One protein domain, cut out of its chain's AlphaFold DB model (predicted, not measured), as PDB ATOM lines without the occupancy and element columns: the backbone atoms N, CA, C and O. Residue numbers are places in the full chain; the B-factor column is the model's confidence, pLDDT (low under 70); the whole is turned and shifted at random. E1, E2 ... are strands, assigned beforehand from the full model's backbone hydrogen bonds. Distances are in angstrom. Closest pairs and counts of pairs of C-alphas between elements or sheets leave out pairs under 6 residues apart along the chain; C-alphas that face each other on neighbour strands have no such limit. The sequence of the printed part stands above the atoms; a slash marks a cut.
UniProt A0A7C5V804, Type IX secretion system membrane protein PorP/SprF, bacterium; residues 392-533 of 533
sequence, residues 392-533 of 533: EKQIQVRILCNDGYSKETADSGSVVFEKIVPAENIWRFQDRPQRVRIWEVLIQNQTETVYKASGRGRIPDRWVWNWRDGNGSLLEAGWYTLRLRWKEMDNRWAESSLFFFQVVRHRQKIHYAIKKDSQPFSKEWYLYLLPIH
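Overview. This is residues 392 to 533 of the 533 residues of the protein "Type IX secretion system membrane protein PorP/SprF" of bacterium (UniProt A0A7C5V804). A long rod built of strands: the long strand E10 runs as a spine from a head at one end, where its first residues join E5, E6, E8 and E9 in a twisted sheet, into an arm at the other end, where E3 and E11 pair with its later part. The small hairpin of E1 and E2 lies in the arm half, the short pair E4 and E7 in the head half, and the loop residues 518 to 523 stick out at the arm's tip. The printed part has 142 residues with no named helix and eleven named strands, E1 to E11 in that order along the chain; the class is all strand, and the neighbour pairs are antiparallel. The whole is extended, with a radius of gyration of the C-alphas of 22.6 A and spans of 81 by 27 by 24 A.

Arrangement. The largest sheet is branched and strongly twisted, and its strand E10, residues 499 to 516, has staggered pairing. E10 pairs with E8, residues 478 to 487, at 127 degrees between directions, with N 480 and O 501 2.9 A apart. E3, residues 413 to 421, is on one side of E10, with N 508 and O 417 2.8 A apart. E11, residues 525 to 531, is on the other side and forms a hairpin with E10; N 530 and O 511 are 3.1 A apart. E5, residues 436 to 444, is on one side of E8, with N 440 and O 485 2.7 A apart. E9, residues 493 to 495, is with E10 on the other side of E8 and forms a hairpin with E8; N 486 and O 494 are 2.8 A apart. E6, residues 449 to 457, is an edge strand in a hairpin with E5, with N 439 and O 455 2.8 A apart. E4, residues 426 to 428, and E7, residues 462 to 464, pair through N 427 and O 463, 3.2 A apart. E1, residues 397 to 400, and E2, residues 406 to 409, form a hairpin with N 397 and O 409 3.0 A apart; E2 and E3 are only just apart, at 8.2 A.

Along the chain. E10 is 52.2 A long, from C-alpha 499 at (126.938, 159.817, 203.389) to C-alpha 516 at (151.343, 114.629, 212.548). E8 measures 29.5 A, E3 24.3 A, E6 23.0 A, E5 22.5 A and E11 19.3 A. E1 begins at C-alpha 397, (146.753, 123.491, 201.941).

Size, cuts and confidence. The C-alphas farthest apart, of Asp 490 and Pro 520, are 81.3 A apart. The printed part has no cut, and the link from E7 to E8, residues 465 to 477, is long. Mean pLDDT of the printed part is 72.4; residues 392 to 425 and 508 to 533 are under 70.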
ATOM      1  N   GLU A 392     153.444 109.861 198.698       43.69
ATOM      2  CA  GLU A 392     154.631 110.658 199.097       43.69
ATOM      3  C   GLU A 392     154.527 112.151 198.713       43.69
ATOM      4  O   GLU A 392     155.473 112.924 198.851       43.69
ATOM      5  N   LYS A 393     153.376 112.589 198.195       44.91
ATOM      6  CA  LYS A 393     153.191 113.945 197.682       44.91
ATOM      7  C   LYS A 393     152.971 114.932 198.831       44.91
ATOM      8  O   LYS A 393     152.152 114.685 199.714       44.91
ATOM      9  N   GLN A 394     153.667 116.072 198.782       42.34
ATOM     10  CA  GLN A 394     153.420 117.218 199.661       42.34
ATOM     11  C   GLN A 394     151.928 117.585 199.653       42.34
ATOM     12  O   GLN A 394     151.327 117.790 198.596       42.34
ATOM     13  N   ILE A 395     151.329 117.678 200.840       46.69
ATOM     14  CA  ILE A 395     149.941 118.111 201.003       46.69
ATOM     15  C   ILE A 395     149.921 119.637 200.903       46.69
ATOM     16  O   ILE A 395     150.300 120.330 201.842       46.69
ATOM     17  N   GLN A 396     149.453 120.172 199.777       42.34
ATOM     18  CA  GLN A 396     149.183 121.603 199.661       42.34
ATOM     19  C   GLN A 396     147.877 121.953 200.379       42.34
ATOM     20  O   GLN A 396     146.820 121.363 200.132       42.34
ATOM     21  N   VAL A 397     147.934 122.934 201.279       43.66
ATOM     22  CA  VAL A 397     146.753 123.491 201.941       43.66
ATOM     23  C   VAL A 397     146.387 124.795 201.242       43.66
ATOM     24  O   VAL A 397     147.094 125.794 201.364       43.66
ATOM     25  N   ARG A 398     145.264 124.795 200.517       45.75
ATOM     26  CA  ARG A 398     144.625 126.014 200.006       45.75
ATOM     27  C   ARG A 398     143.575 126.476 201.015       45.75
ATOM     28  O   ARG A 398     142.619 125.746 201.280       45.75
ATOM     29  N   ILE A 399     143.750 127.667 201.583       46.72
ATOM     30  CA  ILE A 399     142.734 128.302 202.434       46.72
ATOM     31  C   ILE A 399     141.892 129.215 201.545       46.72
ATOM     32  O   ILE A 399     142.448 130.085 200.879       46.72
ATOM     33  N   LEU A 400     140.575 128.992 201.514       40.59
ATOM     34  CA  LEU A 400     139.607 129.778 200.747       40.59
ATOM     35  C   LEU A 400     138.799 130.660 201.699       40.59
ATOM     36  O   LEU A 400     138.196 130.156 202.647       40.59
ATOM     37  N   CYS A 401     138.773 131.960 201.428       44.34
ATOM     38  CA  CYS A 401     137.887 132.907 202.089       44.34
ATOM     39  C   CYS A 401     136.636 133.154 201.238       44.34
ATOM     40  O   CYS A 401     136.676 133.093 200.010       44.34
ATOM     41  N   ASN A 402     135.519 133.486 201.893       39.62
ATOM     42  CA  ASN A 402     134.236 133.755 201.226       39.62
ATOM     43  C   ASN A 402     134.259 134.979 200.286       39.62
ATOM     44  O   ASN A 402     133.309 135.185 199.542       39.62
ATOM     45  N   ASP A 403     135.312 135.797 200.318       44.09
ATOM     46  CA  ASP A 403     135.538 136.945 199.431       44.09
ATOM     47  C   ASP A 403     136.357 136.591 198.171       44.09
ATOM     48  O   ASP A 403     136.774 137.480 197.429       44.09
ATOM     49  N   GLY A 404     136.597 135.297 197.929       43.16
ATOM     50  CA  GLY A 404     137.372 134.803 196.792       43.16
ATOM     51  C   GLY A 404     138.887 134.867 196.993       43.16
ATOM     52  O   GLY A 404     139.630 134.480 196.091       43.16
ATOM     53  N   TYR A 405     139.375 135.315 198.157       43.62
ATOM     54  CA  TYR A 405     140.804 135.283 198.454       43.62
ATOM     55  C   TYR A 405     141.259 133.846 198.733       43.62
ATOM     56  O   TYR A 405     140.644 133.125 199.525       43.62
ATOM     57  N   SER A 406     142.356 133.427 198.100       49.12
ATOM     58  CA  SER A 406     142.971 132.128 198.365       49.12
ATOM     59  C   SER A 406     144.476 132.255 198.546       49.12
ATOM     60  O   SER A 406     145.127 133.041 197.857       49.12
ATOM     61  N   LYS A 407     145.026 131.485 199.486       51.34
ATOM     62  CA  LYS A 407     146.473 131.362 199.674       51.34
ATOM     63  C   LYS A 407     146.841 129.893 199.825       51.34
ATOM     64  O   LYS A 407     146.221 129.176 200.612       51.34
ATOM     65  N   GLU A 408     147.832 129.468 199.053       52.03
ATOM     66  CA  GLU A 408     148.400 128.123 199.098       52.03
ATOM     67  C   GLU A 408     149.692 128.113 199.903       52.03
ATOM     68  O   GLU A 408     150.489 129.053 199.856       52.03
ATOM     69  N   THR A 409     149.886 127.049 200.670       51.53
ATOM     70  CA  THR A 409     151.086 126.850 201.478       51.53
ATOM     71  C   THR A 409     151.310 125.360 201.738       51.53
ATOM     72  O   THR A 409     150.353 124.581 201.774       51.53
ATOM     73  N   ALA A 410     152.581 124.968 201.843       46.72
ATOM     74  CA  ALA A 410     153.013 123.574 201.949       46.72
ATOM     75  C   ALA A 410     153.419 123.153 203.377       46.72
ATOM     76  O   ALA A 410     153.482 121.957 203.637       46.72
ATOM     77  N   ASP A 411     153.623 124.102 204.302       57.25
ATOM     78  CA  ASP A 411     154.152 123.852 205.654       57.25
ATOM     79  C   ASP A 411     153.324 124.559 206.736       57.25
ATOM     80  O   ASP A 411     152.551 125.465 206.444       57.25
ATOM     81  N   SER A 412     153.480 124.167 208.007       48.72
ATOM     82  CA  SER A 412     152.895 124.906 209.137       48.72
ATOM     83  C   SER A 412     153.395 126.351 209.165       48.72
ATOM     84  O   SER A 412     154.596 126.592 209.056       48.72
ATOM     85  N   GLY A 413     152.499 127.315 209.376       57.00
ATOM     86  CA  GLY A 413     152.862 128.724 209.314       57.00
ATOM     87  C   GLY A 413     151.788 129.663 209.847       57.00
ATOM     88  O   GLY A 413     150.842 129.271 210.530       57.00
ATOM     89  N   SER A 414     151.938 130.947 209.534       46.47
ATOM     90  CA  SER A 414     150.929 131.965 209.827       46.47
ATOM     91  C   SER A 414     150.455 132.624 208.540       46.47
ATOM     92  O   SER A 414     151.281 133.097 207.756       46.47
ATOM     93  N   VAL A 415     149.139 132.698 208.340       55.28
ATOM     94  CA  VAL A 415     148.540 133.530 207.290       55.28
ATOM     95  C   VAL A 415     147.926 134.755 207.949       55.28
ATOM     96  O   VAL A 415     147.131 134.648 208.880       55.28
ATOM     97  N   VAL A 416     148.316 135.934 207.475       54.25
ATOM     98  CA  VAL A 416     147.644 137.182 207.833       54.25
ATOM     99  C   VAL A 416     146.488 137.356 206.863       54.25
ATOM    100  O   VAL A 416     146.710 137.492 205.661       54.25
ATOM    101  N   PHE A 417     145.270 137.327 207.388       54.50
ATOM    102  CA  PHE A 417     144.082 137.724 206.652       54.50
ATOM    103  C   PHE A 417     143.822 139.191 206.925       54.50
ATOM    104  O   PHE A 417     143.802 139.638 208.073       54.50
ATOM    105  N   GLU A 418     143.618 139.943 205.858       54.56
ATOM    106  CA  GLU A 418     143.172 141.317 205.955       54.56
ATOM    107  C   GLU A 418     141.715 141.344 205.540       54.56
ATOM    108  O   GLU A 418     141.380 141.058 204.396       54.56
ATOM    109  N   LYS A 419     140.844 141.650 206.496       59.25
ATOM    110  CA  LYS A 419     139.413 141.767 206.260       59.25
ATOM    111  C   LYS A 419     138.989 143.199 206.537       59.25
ATOM    112  O   LYS A 419     139.325 143.764 207.577       59.25
ATOM    113  N   ILE A 420     138.213 143.770 205.627       58.81
ATOM    114  CA  ILE A 420     137.441 144.976 205.921       58.81
ATOM    115  C   ILE A 420     136.162 144.510 206.614       58.81
ATOM    116  O   ILE A 420     135.438 143.670 206.077       58.81
ATOM    117  N   VAL A 421     135.914 144.991 207.833       53.69
ATOM    118  CA  VAL A 421     134.643 144.747 208.527       53.69
ATOM    119  C   VAL A 421     133.715 145.892 208.140       53.69
ATOM    120  O   VAL A 421     133.969 147.028 208.538       53.69
ATOM    121  N   PRO A 422     132.691 145.637 207.316       51.84
ATOM    122  CA  PRO A 422     131.871 146.719 206.816       51.84
ATOM    123  C   PRO A 422     130.879 147.208 207.865       51.84
ATOM    124  O   PRO A 422     130.283 146.405 208.583       51.84
ATOM    125  N   ALA A 423     130.657 148.523 207.885       52.41
ATOM    126  CA  ALA A 423     129.526 149.122 208.586       52.41
ATOM    127  C   ALA A 423     128.191 148.755 207.905       52.41
ATOM    128  O   ALA A 423     127.228 148.515 208.612       52.41
ATOM    129  N   GLU A 424     128.162 148.642 206.566       56.59
ATOM    130  CA  GLU A 424     127.076 148.105 205.721       56.59
ATOM    131  C   GLU A 424     127.554 148.127 204.242       56.59
ATOM    132  O   GLU A 424     128.097 149.134 203.799       56.59
ATOM    133  N   ASN A 425     127.384 147.053 203.447       66.00
ATOM    134  CA  ASN A 425     127.773 147.035 202.006       66.00
ATOM    135  C   ASN A 425     126.639 147.483 201.071       66.00
ATOM    136  O   ASN A 425     126.754 147.368 199.849       66.00
ATOM    137  N   ILE A 426     125.490 147.842 201.641       70.25
ATOM    138  CA  ILE A 426     124.228 147.952 200.924       70.25
ATOM    139  C   ILE A 426     123.674 149.345 201.149       70.25
ATOM    140  O   ILE A 426     123.184 149.657 202.228       70.25
ATOM    141  N   TRP A 427     123.681 150.147 200.092       73.44
ATOM    142  CA  TRP A 427     123.198 151.520 200.148       73.44
ATOM    143  C   TRP A 427     121.824 151.630 199.497       73.44
ATOM    144  O   TRP A 427     121.611 151.143 198.380       73.44
ATOM    145  N   ARG A 428     120.883 152.269 200.202       81.19
ATOM    146  CA  ARG A 428     119.560 152.637 199.682       81.19
ATOM    147  C   ARG A 428     119.504 154.150 199.520       81.19
ATOM    148  O   ARG A 428     119.583 154.871 200.506       81.19
ATOM    149  N   PHE A 429     119.333 154.619 198.291       80.56
ATOM    150  CA  PHE A 429     119.147 156.044 198.025       80.56
ATOM    151  C   PHE A 429     117.653 156.380 198.101       80.56
ATOM    152  O   PHE A 429     116.871 155.915 197.272       80.56
ATOM    153  N   GLN A 430     117.263 157.135 199.128       74.62
ATOM    154  CA  GLN A 430     115.928 157.729 199.240       74.62
ATOM    155  C   GLN A 430     115.882 159.017 198.391       74.62
ATOM    156  O   GLN A 430     116.928 159.597 198.108       74.62
ATOM    157  N   ASP A 431     114.695 159.413 197.926       74.44
ATOM    158  CA  ASP A 431     114.455 160.688 197.222       74.44
ATOM    159  C   ASP A 431     115.221 160.904 195.904       74.44
ATOM    160  O   ASP A 431     115.746 161.979 195.618       74.44
ATOM    161  N   ARG A 432     115.256 159.875 195.051       79.44
ATOM    162  CA  ARG A 432     115.864 159.947 193.712       79.44
ATOM    163  C   ARG A 432     114.816 159.928 192.592       79.44
ATOM    164  O   ARG A 432     113.826 159.198 192.697       79.44
ATOM    165  N   PRO A 433     115.045 160.633 191.474       86.06
ATOM    166  CA  PRO A 433     114.197 160.496 190.295       86.06
ATOM    167  C   PRO A 433     114.260 159.073 189.718       86.06
ATOM    168  O   PRO A 433     115.315 158.439 189.666       86.06
ATOM    169  N   GLN A 434     113.118 158.571 189.233       85.00
ATOM    170  CA  GLN A 434     113.021 157.216 188.670       85.00
ATOM    171  C   GLN A 434     113.793 157.043 187.354       85.00
ATOM    172  O   GLN A 434     114.185 155.924 187.016       85.00
ATOM    173  N   ARG A 435     114.001 158.120 186.591       91.50
ATOM    174  CA  ARG A 435     114.739 158.108 185.322       91.50
ATOM    175  C   ARG A 435     115.630 159.334 185.216       91.50
ATOM    176  O   ARG A 435     115.163 160.454 185.384       91.50
ATOM    177  N   VAL A 436     116.893 159.100 184.883       95.81
ATOM    178  CA  VAL A 436     117.901 160.136 184.652       95.81
ATOM    179  C   VAL A 436     118.686 159.830 183.385       95.81
ATOM    180  O   VAL A 436     118.727 158.692 182.912       95.81
ATOM    181  N   ARG A 437     119.341 160.846 182.822       94.69
ATOM    182  CA  ARG A 437     120.182 160.666 181.638       94.69
ATOM    183  C   ARG A 437     121.450 159.892 181.992       94.69
ATOM    184  O   ARG A 437     121.827 158.967 181.277       94.69
ATOM    185  N   ILE A 438     122.095 160.283 183.090       97.81
ATOM    186  CA  ILE A 438     123.328 159.688 183.622       97.81
ATOM    187  C   ILE A 438     123.240 159.717 185.147       97.81
ATOM    188  O   ILE A 438     122.731 160.684 185.704       97.81
ATOM    189  N   TRP A 439     123.748 158.697 185.822       97.69
ATOM    190  CA  TRP A 439     124.017 158.725 187.255       97.69
ATOM    191  C   TRP A 439     125.455 158.298 187.533       97.69
ATOM    192  O   TRP A 439     126.042 157.544 186.757       97.69
ATOM    193  N   GLU A 440     126.017 158.791 188.631       98.00
ATOM    194  CA  GLU A 440     127.364 158.503 189.111       98.00
ATOM    195  C   GLU A 440     127.340 158.282 190.628       98.00
ATOM    196  O   GLU A 440     126.819 159.112 191.368       98.00
ATOM    197  N   VAL A 441     127.922 157.183 191.100       97.00
ATOM    198  CA  VAL A 441     128.242 156.966 192.514       97.00
ATOM    199  C   VAL A 441     129.720 157.267 192.699       97.00
ATOM    200  O   VAL A 441     130.562 156.652 192.044       97.00
ATOM    201  N   LEU A 442     130.024 158.214 193.579       97.06
ATOM    202  CA  LEU A 442     131.375 158.633 193.925       97.06
ATOM    203  C   LEU A 442     131.661 158.240 195.367       97.06
ATOM    204  O   LEU A 442     130.867 158.542 196.259       97.06
ATOM    205  N   ILE A 443     132.808 157.609 195.588       96.12
ATOM    206  CA  ILE A 443     133.354 157.385 196.921       96.12
ATOM    207  C   ILE A 443     134.674 158.121 197.014       96.12
ATOM    208  O   ILE A 443     135.558 157.927 196.178       96.12
ATOM    209  N   GLN A 444     134.795 158.975 198.021       97.50
ATOM    210  CA  GLN A 444     135.933 159.867 198.188       97.50
ATOM    211  C   GLN A 444     136.523 159.703 199.584       97.50
ATOM    212  O   GLN A 444     135.781 159.566 200.559       97.50
ATOM    213  N   ASN A 445     137.852 159.712 199.675       95.75
ATOM    214  CA  ASN A 445     138.550 159.953 200.938       95.75
ATOM    215  C   ASN A 445     138.713 161.481 201.125       95.75
ATOM    216  O   ASN A 445     138.000 162.268 200.503       95.75
ATOM    217  N   GLN A 446     139.630 161.919 201.989       92.06
ATOM    218  CA  GLN A 446     139.865 163.350 202.228       92.06
ATOM    219  C   GLN A 446     140.479 164.091 201.030       92.06
ATOM    220  O   GLN A 446     140.350 165.310 200.948       92.06
ATOM    221  N   THR A 447     141.159 163.387 200.123       93.50
ATOM    222  CA  THR A 447     142.015 163.995 199.095       93.50
ATOM    223  C   THR A 447     141.560 163.697 197.669       93.50
ATOM    224  O   THR A 447     141.819 164.493 196.772       93.50
ATOM    225  N   GLU A 448     140.879 162.575 197.432       96.81
ATOM    226  CA  GLU A 448     140.570 162.089 196.091       96.81
ATOM    227  C   GLU A 448     139.340 161.170 196.026       96.81
ATOM    228  O   GLU A 448     138.830 160.653 197.023       96.81
ATOM    229  N   THR A 449     138.862 160.954 194.799       97.44
ATOM    230  CA  THR A 449     137.818 159.966 194.505       97.44
ATOM    231  C   THR A 449     138.466 158.599 194.334       97.44
ATOM    232  O   THR A 449     139.102 158.344 193.316       97.44
ATOM    233  N   VAL A 450     138.270 157.716 195.307       96.81
ATOM    234  CA  VAL A 450     138.848 156.365 195.304       96.81
ATOM    235  C   VAL A 450     138.040 155.384 194.459       96.81
ATOM    236  O   VAL A 450     138.576 154.397 193.967       96.81
ATOM    237  N   TYR A 451     136.745 155.635 194.265       96.62
ATOM    238  CA  TYR A 451     135.896 154.775 193.449       96.62
ATOM    239  C   TYR A 451     134.799 155.580 192.749       96.62
ATOM    240  O   TYR A 451     134.169 156.457 193.346       96.62
ATOM    241  N   LYS A 452     134.557 155.256 191.474       97.25
ATOM    242  CA  LYS A 452     133.506 155.855 190.650       97.25
ATOM    243  C   LYS A 452     132.788 154.773 189.849       97.25
ATOM    244  O   LYS A 452     133.410 154.073 189.057       97.25
ATOM    245  N   ALA A 453     131.472 154.689 190.007       96.50
ATOM    246  CA  ALA A 453     130.595 153.909 189.136       96.50
ATOM    247  C   ALA A 453     129.616 154.843 188.428       96.50
ATOM    248  O   ALA A 453     129.175 155.826 189.017       96.50
ATOM    249  N   SER A 454     129.253 154.549 187.182       97.38
ATOM    250  CA  SER A 454     128.262 155.333 186.447       97.38
ATOM    251  C   SER A 454     127.339 154.460 185.607       97.38
ATOM    252  O   SER A 454     127.668 153.331 185.247       97.38
ATOM    253  N   GLY A 455     126.161 154.994 185.296       96.56
ATOM    254  CA  GLY A 455     125.177 154.342 184.442       96.56
ATOM    255  C   GLY A 455     124.201 155.340 183.831       96.56
ATOM    256  O   GLY A 455     124.293 156.547 184.054       96.56
ATOM    257  N   ARG A 456     123.268 154.845 183.018       97.38
ATOM    258  CA  ARG A 456     122.202 155.642 182.389       97.38
ATOM    259  C   ARG A 456     120.834 155.101 182.800       97.38
ATOM    260  O   ARG A 456     120.712 153.926 183.132       97.38
ATOM    261  N   GLY A 457     119.798 155.934 182.737       95.75
ATOM    262  CA  GLY A 457     118.417 155.506 182.963       95.75
ATOM    263  C   GLY A 457     118.022 155.483 184.437       95.75
ATOM    264  O   GLY A 457     118.146 156.487 185.130       95.75
ATOM    265  N   ARG A 458     117.468 154.364 184.914       95.94
ATOM    266  CA  ARG A 458     116.997 154.239 186.300       95.94
ATOM    267  C   ARG A 458     118.181 154.058 187.246       95.94
ATOM    268  O   ARG A 458     119.033 153.203 187.021       95.94
ATOM    269  N   ILE A 459     118.210 154.848 188.313       95.31
ATOM    270  CA  ILE A 459     119.186 154.693 189.392       95.31
ATOM    271  C   ILE A 459     118.817 153.419 190.173       95.31
ATOM    272  O   ILE A 459     117.650 153.271 190.549       95.31
ATOM    273  N   PRO A 460     119.759 152.485 190.396       90.50
ATOM    274  CA  PRO A 460     119.454 151.201 191.012       90.50
ATOM    275  C   PRO A 460     118.952 151.388 192.436       90.50
ATOM    276  O   PRO A 460     119.484 152.218 193.176       90.50
ATOM    277  N   ASP A 461     117.949 150.592 192.831       86.94
ATOM    278  CA  ASP A 461     117.329 150.794 194.138       86.94
ATOM    279  C   ASP A 461     118.286 150.524 195.301       86.94
ATOM    280  O   ASP A 461     118.241 151.189 196.342       86.94
ATOM    281  N   ARG A 462     119.196 149.594 195.030       86.88
ATOM    282  CA  ARG A 462     120.240 149.083 195.891       86.88
ATOM    283  C   ARG A 462     121.555 149.120 195.127       86.88
ATOM    284  O   ARG A 462     121.611 148.652 193.993       86.88
ATOM    285  N   TRP A 463     122.606 149.612 195.766       88.25
ATOM    286  CA  TRP A 463     123.960 149.527 195.230       88.25
ATOM    287  C   TRP A 463     124.844 148.699 196.164       88.25
ATOM    288  O   TRP A 463     124.748 148.830 197.387       88.25
ATOM    289  N   VAL A 464     125.643 147.804 195.577       87.12
ATOM    290  CA  VAL A 464     126.533 146.878 196.288       87.12
ATOM    291  C   VAL A 464     127.953 147.108 195.802       87.12
ATOM    292  O   VAL A 464     128.200 147.189 194.600       87.12
ATOM    293  N   TRP A 465     128.878 147.185 196.748       89.12
ATOM    294  CA  TRP A 465     130.289 147.424 196.489       89.12
ATOM    295  C   TRP A 465     131.165 146.503 197.319       89.12
ATOM    296  O   TRP A 465     130.812 146.112 198.431       89.12
ATOM    297  N   ASN A 466     132.311 146.148 196.754       88.62
ATOM    298  CA  ASN A 466     133.258 145.188 197.308       88.62
ATOM    299  C   ASN A 466     134.432 145.851 198.049       88.62
ATOM    300  O   ASN A 466     135.421 145.172 198.314       88.62
ATOM    301  N   TRP A 467     134.330 147.146 198.377       90.25
ATOM    302  CA  TRP A 467     135.350 147.908 199.116       90.25
ATOM    303  C   TRP A 467     136.700 148.023 198.405       90.25
ATOM    304  O   TRP A 467     137.735 148.203 199.054       90.25
ATOM    305  N   ARG A 468     136.696 147.897 197.075       94.25
ATOM    306  CA  ARG A 468     137.880 148.092 196.243       94.25
ATOM    307  C   ARG A 468     137.830 149.436 195.526       94.25
ATOM    308  O   ARG A 468     136.757 149.880 195.114       94.25
ATOM    309  N   ASP A 469     138.984 150.072 195.403       95.50
ATOM    310  CA  ASP A 469     139.162 151.298 194.632       95.50
ATOM    311  C   ASP A 469     139.016 151.045 193.116       95.50
ATOM    312  O   ASP A 469     138.762 149.922 192.663       95.50
ATOM    313  N   GLY A 470     139.167 152.096 192.310       92.94
ATOM    314  CA  GLY A 470     139.129 152.002 190.846       92.94
ATOM    315  C   GLY A 470     140.209 151.097 190.232       92.94
ATOM    316  O   GLY A 470     140.031 150.631 189.110       92.94
ATOM    317  N   ASN A 471     141.285 150.803 190.970       95.06
ATOM    318  CA  ASN A 471     142.379 149.920 190.556       95.06
ATOM    319  C   ASN A 471     142.193 148.475 191.056       95.06
ATOM    320  O   ASN A 471     143.043 147.619 190.816       95.06
ATOM    321  N   GLY A 472     141.099 148.184 191.768       92.75
ATOM    322  CA  GLY A 472     140.841 146.876 192.362       92.75
ATOM    323  C   GLY A 472     141.589 146.620 193.675       92.75
ATOM    324  O   GLY A 472     141.512 145.506 194.198       92.75
ATOM    325  N   SER A 473     142.277 147.607 194.248       92.94
ATOM    326  CA  SER A 473     142.938 147.491 195.553       92.94
ATOM    327  C   SER A 473     141.935 147.674 196.687       92.94
ATOM    328  O   SER A 473     140.980 148.432 196.563       92.94
ATOM    329  N   LEU A 474     142.122 146.964 197.802       89.38
ATOM    330  CA  LEU A 474     141.299 147.166 198.999       89.38
ATOM    331  C   LEU A 474     141.526 148.572 199.555       89.38
ATOM    332  O   LEU A 474     142.670 149.014 199.645       89.38
ATOM    333  N   LEU A 475     140.449 149.232 199.981       92.31
ATOM    334  CA  LEU A 475     140.570 150.527 200.634       92.31
ATOM    335  C   LEU A 475     141.414 150.474 201.908       92.31
ATOM    336  O   LEU A 475     141.376 149.515 202.687       92.31
ATOM    337  N   GLU A 476     142.130 151.568 202.144       92.94
ATOM    338  CA  GLU A 476     142.807 151.810 203.407       92.94
ATOM    339  C   GLU A 476     141.812 152.109 204.538       92.94
ATOM    340  O   GLU A 476     140.635 152.403 204.324       92.94
ATOM    341  N   ALA A 477     142.280 151.988 205.782       89.25
ATOM    342  CA  ALA A 477     141.463 152.355 206.929       89.25
ATOM    343  C   ALA A 477     141.333 153.882 206.994       89.25
ATOM    344  O   ALA A 477     142.336 154.590 206.935       89.25
ATOM    345  N   GLY A 478     140.115 154.394 207.146       93.75
ATOM    346  CA  GLY A 478     139.882 155.833 207.123       93.75
ATOM    347  C   GLY A 478     138.412 156.218 207.044       93.75
ATOM    348  O   GLY A 478     137.523 155.365 207.024       93.75
ATOM    349  N   TRP A 479     138.166 157.525 207.016       90.75
ATOM    350  CA  TRP A 479     136.843 158.091 206.776       90.75
ATOM    351  C   TRP A 479     136.636 158.335 205.289       90.75
ATOM    352  O   TRP A 479     137.497 158.903 204.615       90.75
ATOM    353  N   TYR A 480     135.468 157.932 204.810       95.44
ATOM    354  CA  TYR A 480     135.068 158.060 203.422       95.44
ATOM    355  C   TYR A 480     133.703 158.721 203.326       95.44
ATOM    356  O   TYR A 480     132.883 158.684 204.248       95.44
ATOM    357  N   THR A 481     133.470 159.315 202.166       95.56
ATOM    358  CA  THR A 481     132.188 159.886 201.791       95.56
ATOM    359  C   THR A 481     131.653 159.182 200.564       95.56
ATOM    360  O   THR A 481     132.402 158.907 199.629       95.56
ATOM    361  N   LEU A 482     130.360 158.880 200.567       95.38
ATOM    362  CA  LEU A 482     129.626 158.384 199.413       95.38
ATOM    363  C   LEU A 482     128.659 159.469 198.948       95.38
ATOM    364  O   LEU A 482     127.934 160.061 199.751       95.38
ATOM    365  N   ARG A 483     128.646 159.720 197.638       95.31
ATOM    366  CA  ARG A 483     127.740 160.673 196.997       95.31
ATOM    367  C   ARG A 483     127.175 160.091 195.710       95.31
ATOM    368  O   ARG A 483     127.926 159.619 194.860       95.31
ATOM    369  N   LEU A 484     125.859 160.164 195.547       96.38
ATOM    370  CA  LEU A 484     125.190 159.886 194.282       96.38
ATOM    371  C   LEU A 484     124.953 161.214 193.559       96.38
ATOM    372  O   LEU A 484     124.370 162.133 194.121       96.38
ATOM    373  N   ARG A 485     125.386 161.314 192.306       97.38
ATOM    374  CA  ARG A 485     125.111 162.448 191.419       97.38
ATOM    375  C   ARG A 485     124.334 161.949 190.219       97.38
ATOM    376  O   ARG A 485     124.572 160.839 189.748       97.38
ATOM    377  N   TRP A 486     123.425 162.744 189.686       97.62
ATOM    378  CA  TRP A 486     122.723 162.398 188.458       97.62
ATOM    379  C   TRP A 486     122.472 163.615 187.591       97.62
ATOM    380  O   TRP A 486     122.365 164.740 188.067       97.62
ATOM    381  N   LYS A 487     122.386 163.364 186.289       97.94
ATOM    382  CA  LYS A 487     122.049 164.345 185.274       97.94
ATOM    383  C   LYS A 487     120.596 164.151 184.868       97.94
ATOM    384  O   LYS A 487     120.239 163.110 184.306       97.94
ATOM    385  N   GLU A 488     119.768 165.138 185.168       95.50
ATOM    386  CA  GLU A 488     118.353 165.176 184.817       95.50
ATOM    387  C   GLU A 488     118.147 165.250 183.294       95.50
ATOM    388  O   GLU A 488     119.088 165.429 182.510       95.50
ATOM    389  N   MET A 489     116.900 165.060 182.855       93.50
ATOM    390  CA  MET A 489     116.551 165.050 181.427       93.50
ATOM    391  C   MET A 489     116.797 166.405 180.750       93.50
ATOM    392  O   MET A 489     117.089 166.450 179.557       93.50
ATOM    393  N   ASP A 490     116.757 167.492 181.517       95.62
ATOM    394  CA  ASP A 490     117.048 168.863 181.083       95.62
ATOM    395  C   ASP A 490     118.550 169.220 181.117       95.62
ATOM    396  O   ASP A 490     118.927 170.376 180.939       95.62
ATOM    397  N   ASN A 491     119.421 168.225 181.319       95.62
ATOM    398  CA  ASN A 491     120.872 168.353 181.461       95.62
ATOM    399  C   ASN A 491     121.392 169.033 182.734       95.62
ATOM    400  O   ASN A 491     122.609 169.247 182.811       95.62
ATOM    401  N   ARG A 492     120.561 169.305 183.744       96.56
ATOM    402  CA  ARG A 492     121.049 169.785 185.046       96.56
ATOM    403  C   ARG A 492     121.597 168.636 185.892       96.56
ATOM    404  O   ARG A 492     121.107 167.512 185.825       96.56
ATOM    405  N   TRP A 493     122.651 168.910 186.660       97.31
ATOM    406  CA  TRP A 493     123.177 167.967 187.647       97.31
ATOM    407  C   TRP A 493     122.500 168.196 188.994       97.31
ATOM    408  O   TRP A 493     122.408 169.334 189.449       97.31
ATOM    409  N   ALA A 494     122.088 167.109 189.631       95.38
ATOM    410  CA  ALA A 494     121.629 167.069 191.009       95.38
ATOM    411  C   ALA A 494     122.440 166.023 191.787       95.38
ATOM    412  O   ALA A 494     123.061 165.126 191.205       95.38
ATOM    413  N   GLU A 495     122.490 166.173 193.107       96.62
ATOM    414  CA  GLU A 495     123.320 165.354 193.991       96.62
ATOM    415  C   GLU A 495     122.532 164.957 195.239       96.62
ATOM    416  O   GLU A 495     121.707 165.723 195.735       96.62
ATOM    417  N   SER A 496     122.802 163.761 195.760       93.25
ATOM    418  CA  SER A 496     122.310 163.333 197.064       93.25
ATOM    419  C   SER A 496     123.070 164.038 198.184       93.25
ATOM    420  O   SER A 496     124.192 164.520 197.998       93.25
ATOM    421  N   SER A 497     122.518 163.987 199.395       90.31
ATOM    422  CA  SER A 497     123.286 164.269 200.607       90.31
ATOM    423  C   SER A 497     124.539 163.385 200.686       90.31
ATOM    424  O   SER A 497     124.560 162.253 200.190       90.31
ATOM    425  N   LEU A 498     125.590 163.921 201.309       91.75
ATOM    426  CA  LEU A 498     126.822 163.198 201.619       91.75
ATOM    427  C   LEU A 498     126.557 162.133 202.684       91.75
ATOM    428  O   LEU A 498     126.054 162.450 203.760       91.75
ATOM    429  N   PHE A 499     126.950 160.892 202.404       90.00
ATOM    430  CA  PHE A 499     126.938 159.817 203.389       90.00
ATOM    431  C   PHE A 499     128.356 159.571 203.915       90.00
ATOM    432  O   PHE A 499     129.255 159.281 203.129       90.00
ATOM    433  N   PHE A 500     128.563 159.663 205.229       89.69
ATOM    434  CA  PHE A 500     129.863 159.429 205.865       89.69
ATOM    435  C   PHE A 500     129.942 158.016 206.433       89.69
ATOM    436  O   PHE A 500     129.042 157.577 207.145       89.69
ATOM    437  N   PHE A 501     131.044 157.320 206.171       88.44
ATOM    438  CA  PHE A 501     131.307 156.011 206.760       88.44
ATOM    439  C   PHE A 501     132.786 155.832 207.078       88.44
ATOM    440  O   PHE A 501     133.657 156.462 206.478       88.44
ATOM    441  N   GLN A 502     133.061 154.946 208.030       90.38
ATOM    442  CA  GLN A 502     134.415 154.579 208.416       90.38
ATOM    443  C   GLN A 502     134.741 153.184 207.886       90.38
ATOM    444  O   GLN A 502     133.992 152.232 208.106       90.38
ATOM    445  N   VAL A 503     135.881 153.060 207.211       87.19
ATOM    446  CA  VAL A 503     136.470 151.777 206.826       87.19
ATOM    447  C   VAL A 503     137.496 151.399 207.884       87.19
ATOM    448  O   VAL A 503     138.441 152.145 208.140       87.19
ATOM    449  N   VAL A 504     137.318 150.228 208.499       83.06
ATOM    450  CA  VAL A 504     138.259 149.674 209.479       83.06
ATOM    451  C   VAL A 504     138.885 148.407 208.908       83.06
ATOM    452  O   VAL A 504     138.189 147.457 208.537       83.06
ATOM    453  N   ARG A 505     140.221 148.386 208.846       80.50
ATOM    454  CA  ARG A 505     140.998 147.227 208.394       80.50
ATOM    455  C   ARG A 505     141.331 146.349 209.593       80.50
ATOM    456  O   ARG A 505     142.105 146.741 210.462       80.50
ATOM    457  N   HIS A 506     140.775 145.145 209.621       72.56
ATOM    458  CA  HIS A 506     141.122 144.137 210.612       72.56
ATOM    459  C   HIS A 506     142.168 143.189 210.030       72.56
ATOM    460  O   HIS A 506     141.900 142.440 209.090       72.56
ATOM    461  N   ARG A 507     143.377 143.226 210.597       72.56
ATOM    462  CA  ARG A 507     144.419 142.230 210.334       72.56
ATOM    463  C   ARG A 507     144.270 141.106 211.344       72.56
ATOM    464  O   ARG A 507     144.555 141.302 212.521       72.56
ATOM    465  N   GLN A 508     143.834 139.941 210.890       64.44
ATOM    466  CA  GLN A 508     143.774 138.748 211.722       64.44
ATOM    467  C   GLN A 508     144.916 137.816 211.329       64.44
ATOM    468  O   GLN A 508     144.940 137.259 210.230       64.44
ATOM    469  N   LYS A 509     145.884 137.650 212.231       60.88
ATOM    470  CA  LYS A 509     146.936 136.652 212.063       60.88
ATOM    471  C   LYS A 509     146.389 135.307 212.520       60.88
ATOM    472  O   LYS A 509     146.135 135.105 213.702       60.88
ATOM    473  N   ILE A 510     146.194 134.396 211.575       57.22
ATOM    474  CA  ILE A 510     145.775 133.031 211.866       57.22
ATOM    475  C   ILE A 510     147.022 132.161 211.862       57.22
ATOM    476  O   ILE A 510     147.705 132.022 210.841       57.22
ATOM    477  N   HIS A 511     147.323 131.593 213.023       55.56
ATOM    478  CA  HIS A 511     148.324 130.552 213.146       55.56
ATOM    479  C   HIS A 511     147.648 129.209 212.904       55.56
ATOM    480  O   HIS A 511     146.607 128.911 213.493       55.56
ATOM    481  N   TYR A 512     148.245 128.409 212.030       57.03
ATOM    482  CA  TYR A 512     147.822 127.037 211.826       57.03
ATOM    483  C   TYR A 512     149.016 126.116 212.037       57.03
ATOM    484  O   TYR A 512     150.116 126.344 211.532       57.03
ATOM    485  N   ALA A 513     148.788 125.068 212.817       50.41
ATOM    486  CA  ALA A 513     149.748 123.999 213.013       50.41
ATOM    487  C   ALA A 513     149.179 122.731 212.384       50.41
ATOM    488  O   ALA A 513     148.042 122.343 212.664       50.41
ATOM    489  N   ILE A 514     149.981 122.095 211.536       47.91
ATOM    490  CA  ILE A 514     149.704 120.764 211.007       47.91
ATOM    491  C   ILE A 514     150.525 119.811 211.867       47.91
ATOM    492  O   ILE A 514     151.743 119.727 211.715       47.91
ATOM    493  N   LYS A 515     149.881 119.144 212.826       47.31
ATOM    494  CA  LYS A 515     150.567 118.182 213.692       47.31
ATOM    495  C   LYS A 515     150.317 116.779 213.155       47.31
ATOM    496  O   LYS A 515     149.169 116.361 213.018       47.31
ATOM    497  N   LYS A 516     151.395 116.062 212.839       45.31
ATOM    498  CA  LYS A 516     151.343 114.629 212.548       45.31
ATOM    499  C   LYS A 516     151.243 113.905 213.881       45.31
ATOM    500  O   LYS A 516     152.203 113.928 214.653       45.31
ATOM    501  N   ASP A 517     150.088 113.323 214.179       40.94
ATOM    502  CA  ASP A 517     149.943 112.571 215.418       40.94
ATOM    503  C   ASP A 517     150.723 111.253 215.304       40.94
ATOM    504  O   ASP A 517     150.645 110.547 214.295       40.94
ATOM    505  N   SER A 518     151.554 110.962 216.303       40.69
ATOM    506  CA  SER A 518     152.472 109.809 216.303       40.69
ATOM    507  C   SER A 518     151.942 108.635 217.128       40.69
ATOM    508  O   SER A 518     152.682 107.702 217.436       40.69
ATOM    509  N   GLN A 519     150.649 108.643 217.464       37.41
ATOM    510  CA  GLN A 519     150.023 107.524 218.155       37.41
ATOM    511  C   GLN A 519     149.862 106.305 217.222       37.41
ATOM    512  O   GLN A 519     149.404 106.448 216.084       37.41
ATOM    513  N   PRO A 520     150.200 105.087 217.688       39.53
ATOM    514  CA  PRO A 520     150.346 103.906 216.834       39.53
ATOM    515  C   PRO A 520     149.052 103.362 216.202       39.53
ATOM    516  O   PRO A 520     149.142 102.451 215.381       39.53
ATOM    517  N   PHE A 521     147.865 103.908 216.503       35.97
ATOM    518  CA  PHE A 521     146.591 103.339 216.025       35.97
ATOM    519  C   PHE A 521     145.692 104.266 215.187       35.97
ATOM    520  O   PHE A 521     144.725 103.791 214.584       35.97
ATOM    521  N   SER A 522     146.045 105.538 214.992       38.56
ATOM    522  CA  SER A 522     145.349 106.400 214.028       38.56
ATOM    523  C   SER A 522     146.280 107.472 213.469       38.56
ATOM    524  O   SER A 522     146.538 108.487 214.104       38.56
ATOM    525  N   LYS A 523     146.768 107.255 212.240       35.03
ATOM    526  CA  LYS A 523     147.427 108.291 211.431       35.03
ATOM    527  C   LYS A 523     146.369 109.264 210.903       35.03
ATOM    528  O   LYS A 523     146.022 109.232 209.725       35.03
ATOM    529  N   GLU A 524     145.812 110.081 211.784       36.91
ATOM    530  CA  GLU A 524     144.932 111.188 211.410       36.91
ATOM    531  C   GLU A 524     145.722 112.502 211.436       36.91
ATOM    532  O   GLU A 524     146.594 112.716 212.279       36.91
ATOM    533  N   TRP A 525     145.457 113.368 210.458       37.72
ATOM    534  CA  TRP A 525     146.034 114.707 210.384       37.72
ATOM    535  C   TRP A 525     144.998 115.707 210.889       37.72
ATOM    536  O   TRP A 525     143.903 115.789 210.328       37.72
ATOM    537  N   TYR A 526     145.349 116.490 211.907       38.53
ATOM    538  CA  TYR A 526     144.473 117.520 212.463       38.53
ATOM    539  C   TYR A 526     144.972 118.915 212.066       38.53
ATOM    540  O   TYR A 526     146.161 119.221 212.182       38.53
ATOM    541  N   LEU A 527     144.053 119.762 211.589       33.94
ATOM    542  CA  LEU A 527     144.300 121.185 211.357       33.94
ATOM    543  C   LEU A 527     143.766 121.965 212.557       33.94
ATOM    544  O   LEU A 527     142.554 122.062 212.743       33.94
ATOM    545  N   TYR A 528     144.667 122.547 213.341       36.75
ATOM    546  CA  TYR A 528     144.292 123.443 214.430       36.75
ATOM    547  C   TYR A 528     144.344 124.884 213.927       36.75
ATOM    548  O   TYR A 528     145.403 125.356 213.512       36.75
ATOM    549  N   LEU A 529     143.205 125.575 213.955       32.59
ATOM    550  CA  LEU A 529     143.128 127.016 213.725       32.59
ATOM    551  C   LEU A 529     143.116 127.698 215.090       32.59
ATOM    552  O   LEU A 529     142.123 127.620 215.812       32.59
ATOM    553  N   LEU A 530     144.227 128.333 215.455       30.78
ATOM    554  CA  LEU A 530     144.342 129.063 216.712       30.78
ATOM    555  C   LEU A 530     144.216 130.563 216.418       30.78
ATOM    556  O   LEU A 530     145.114 131.134 215.785       30.78
ATOM    557  N   PRO A 531     143.120 131.222 216.831       29.59
ATOM    558  CA  PRO A 531     143.094 132.674 216.862       29.59
ATOM    559  C   PRO A 531     144.063 133.150 217.952       29.59
ATOM    560  O   PRO A 531     143.977 132.713 219.097       29.59
ATOM    561  N   ILE A 532     144.997 134.029 217.590       34.12
ATOM    562  CA  ILE A 532     145.766 134.802 218.570       34.12
ATOM    563  C   ILE A 532     145.015 136.117 218.781       34.12
ATOM    564  O   ILE A 532     144.665 136.777 217.799       34.12
ATOM    565  N   HIS A 533     144.731 136.437 220.044       34.34
ATOM    566  CA  HIS A 533     144.130 137.701 220.465       34.34
ATOM    567  C   HIS A 533     145.176 138.801 220.603       34.34
ATOM    568  O   HIS A 533     146.276 138.496 221.120       34.34
TER     569      HIS A 533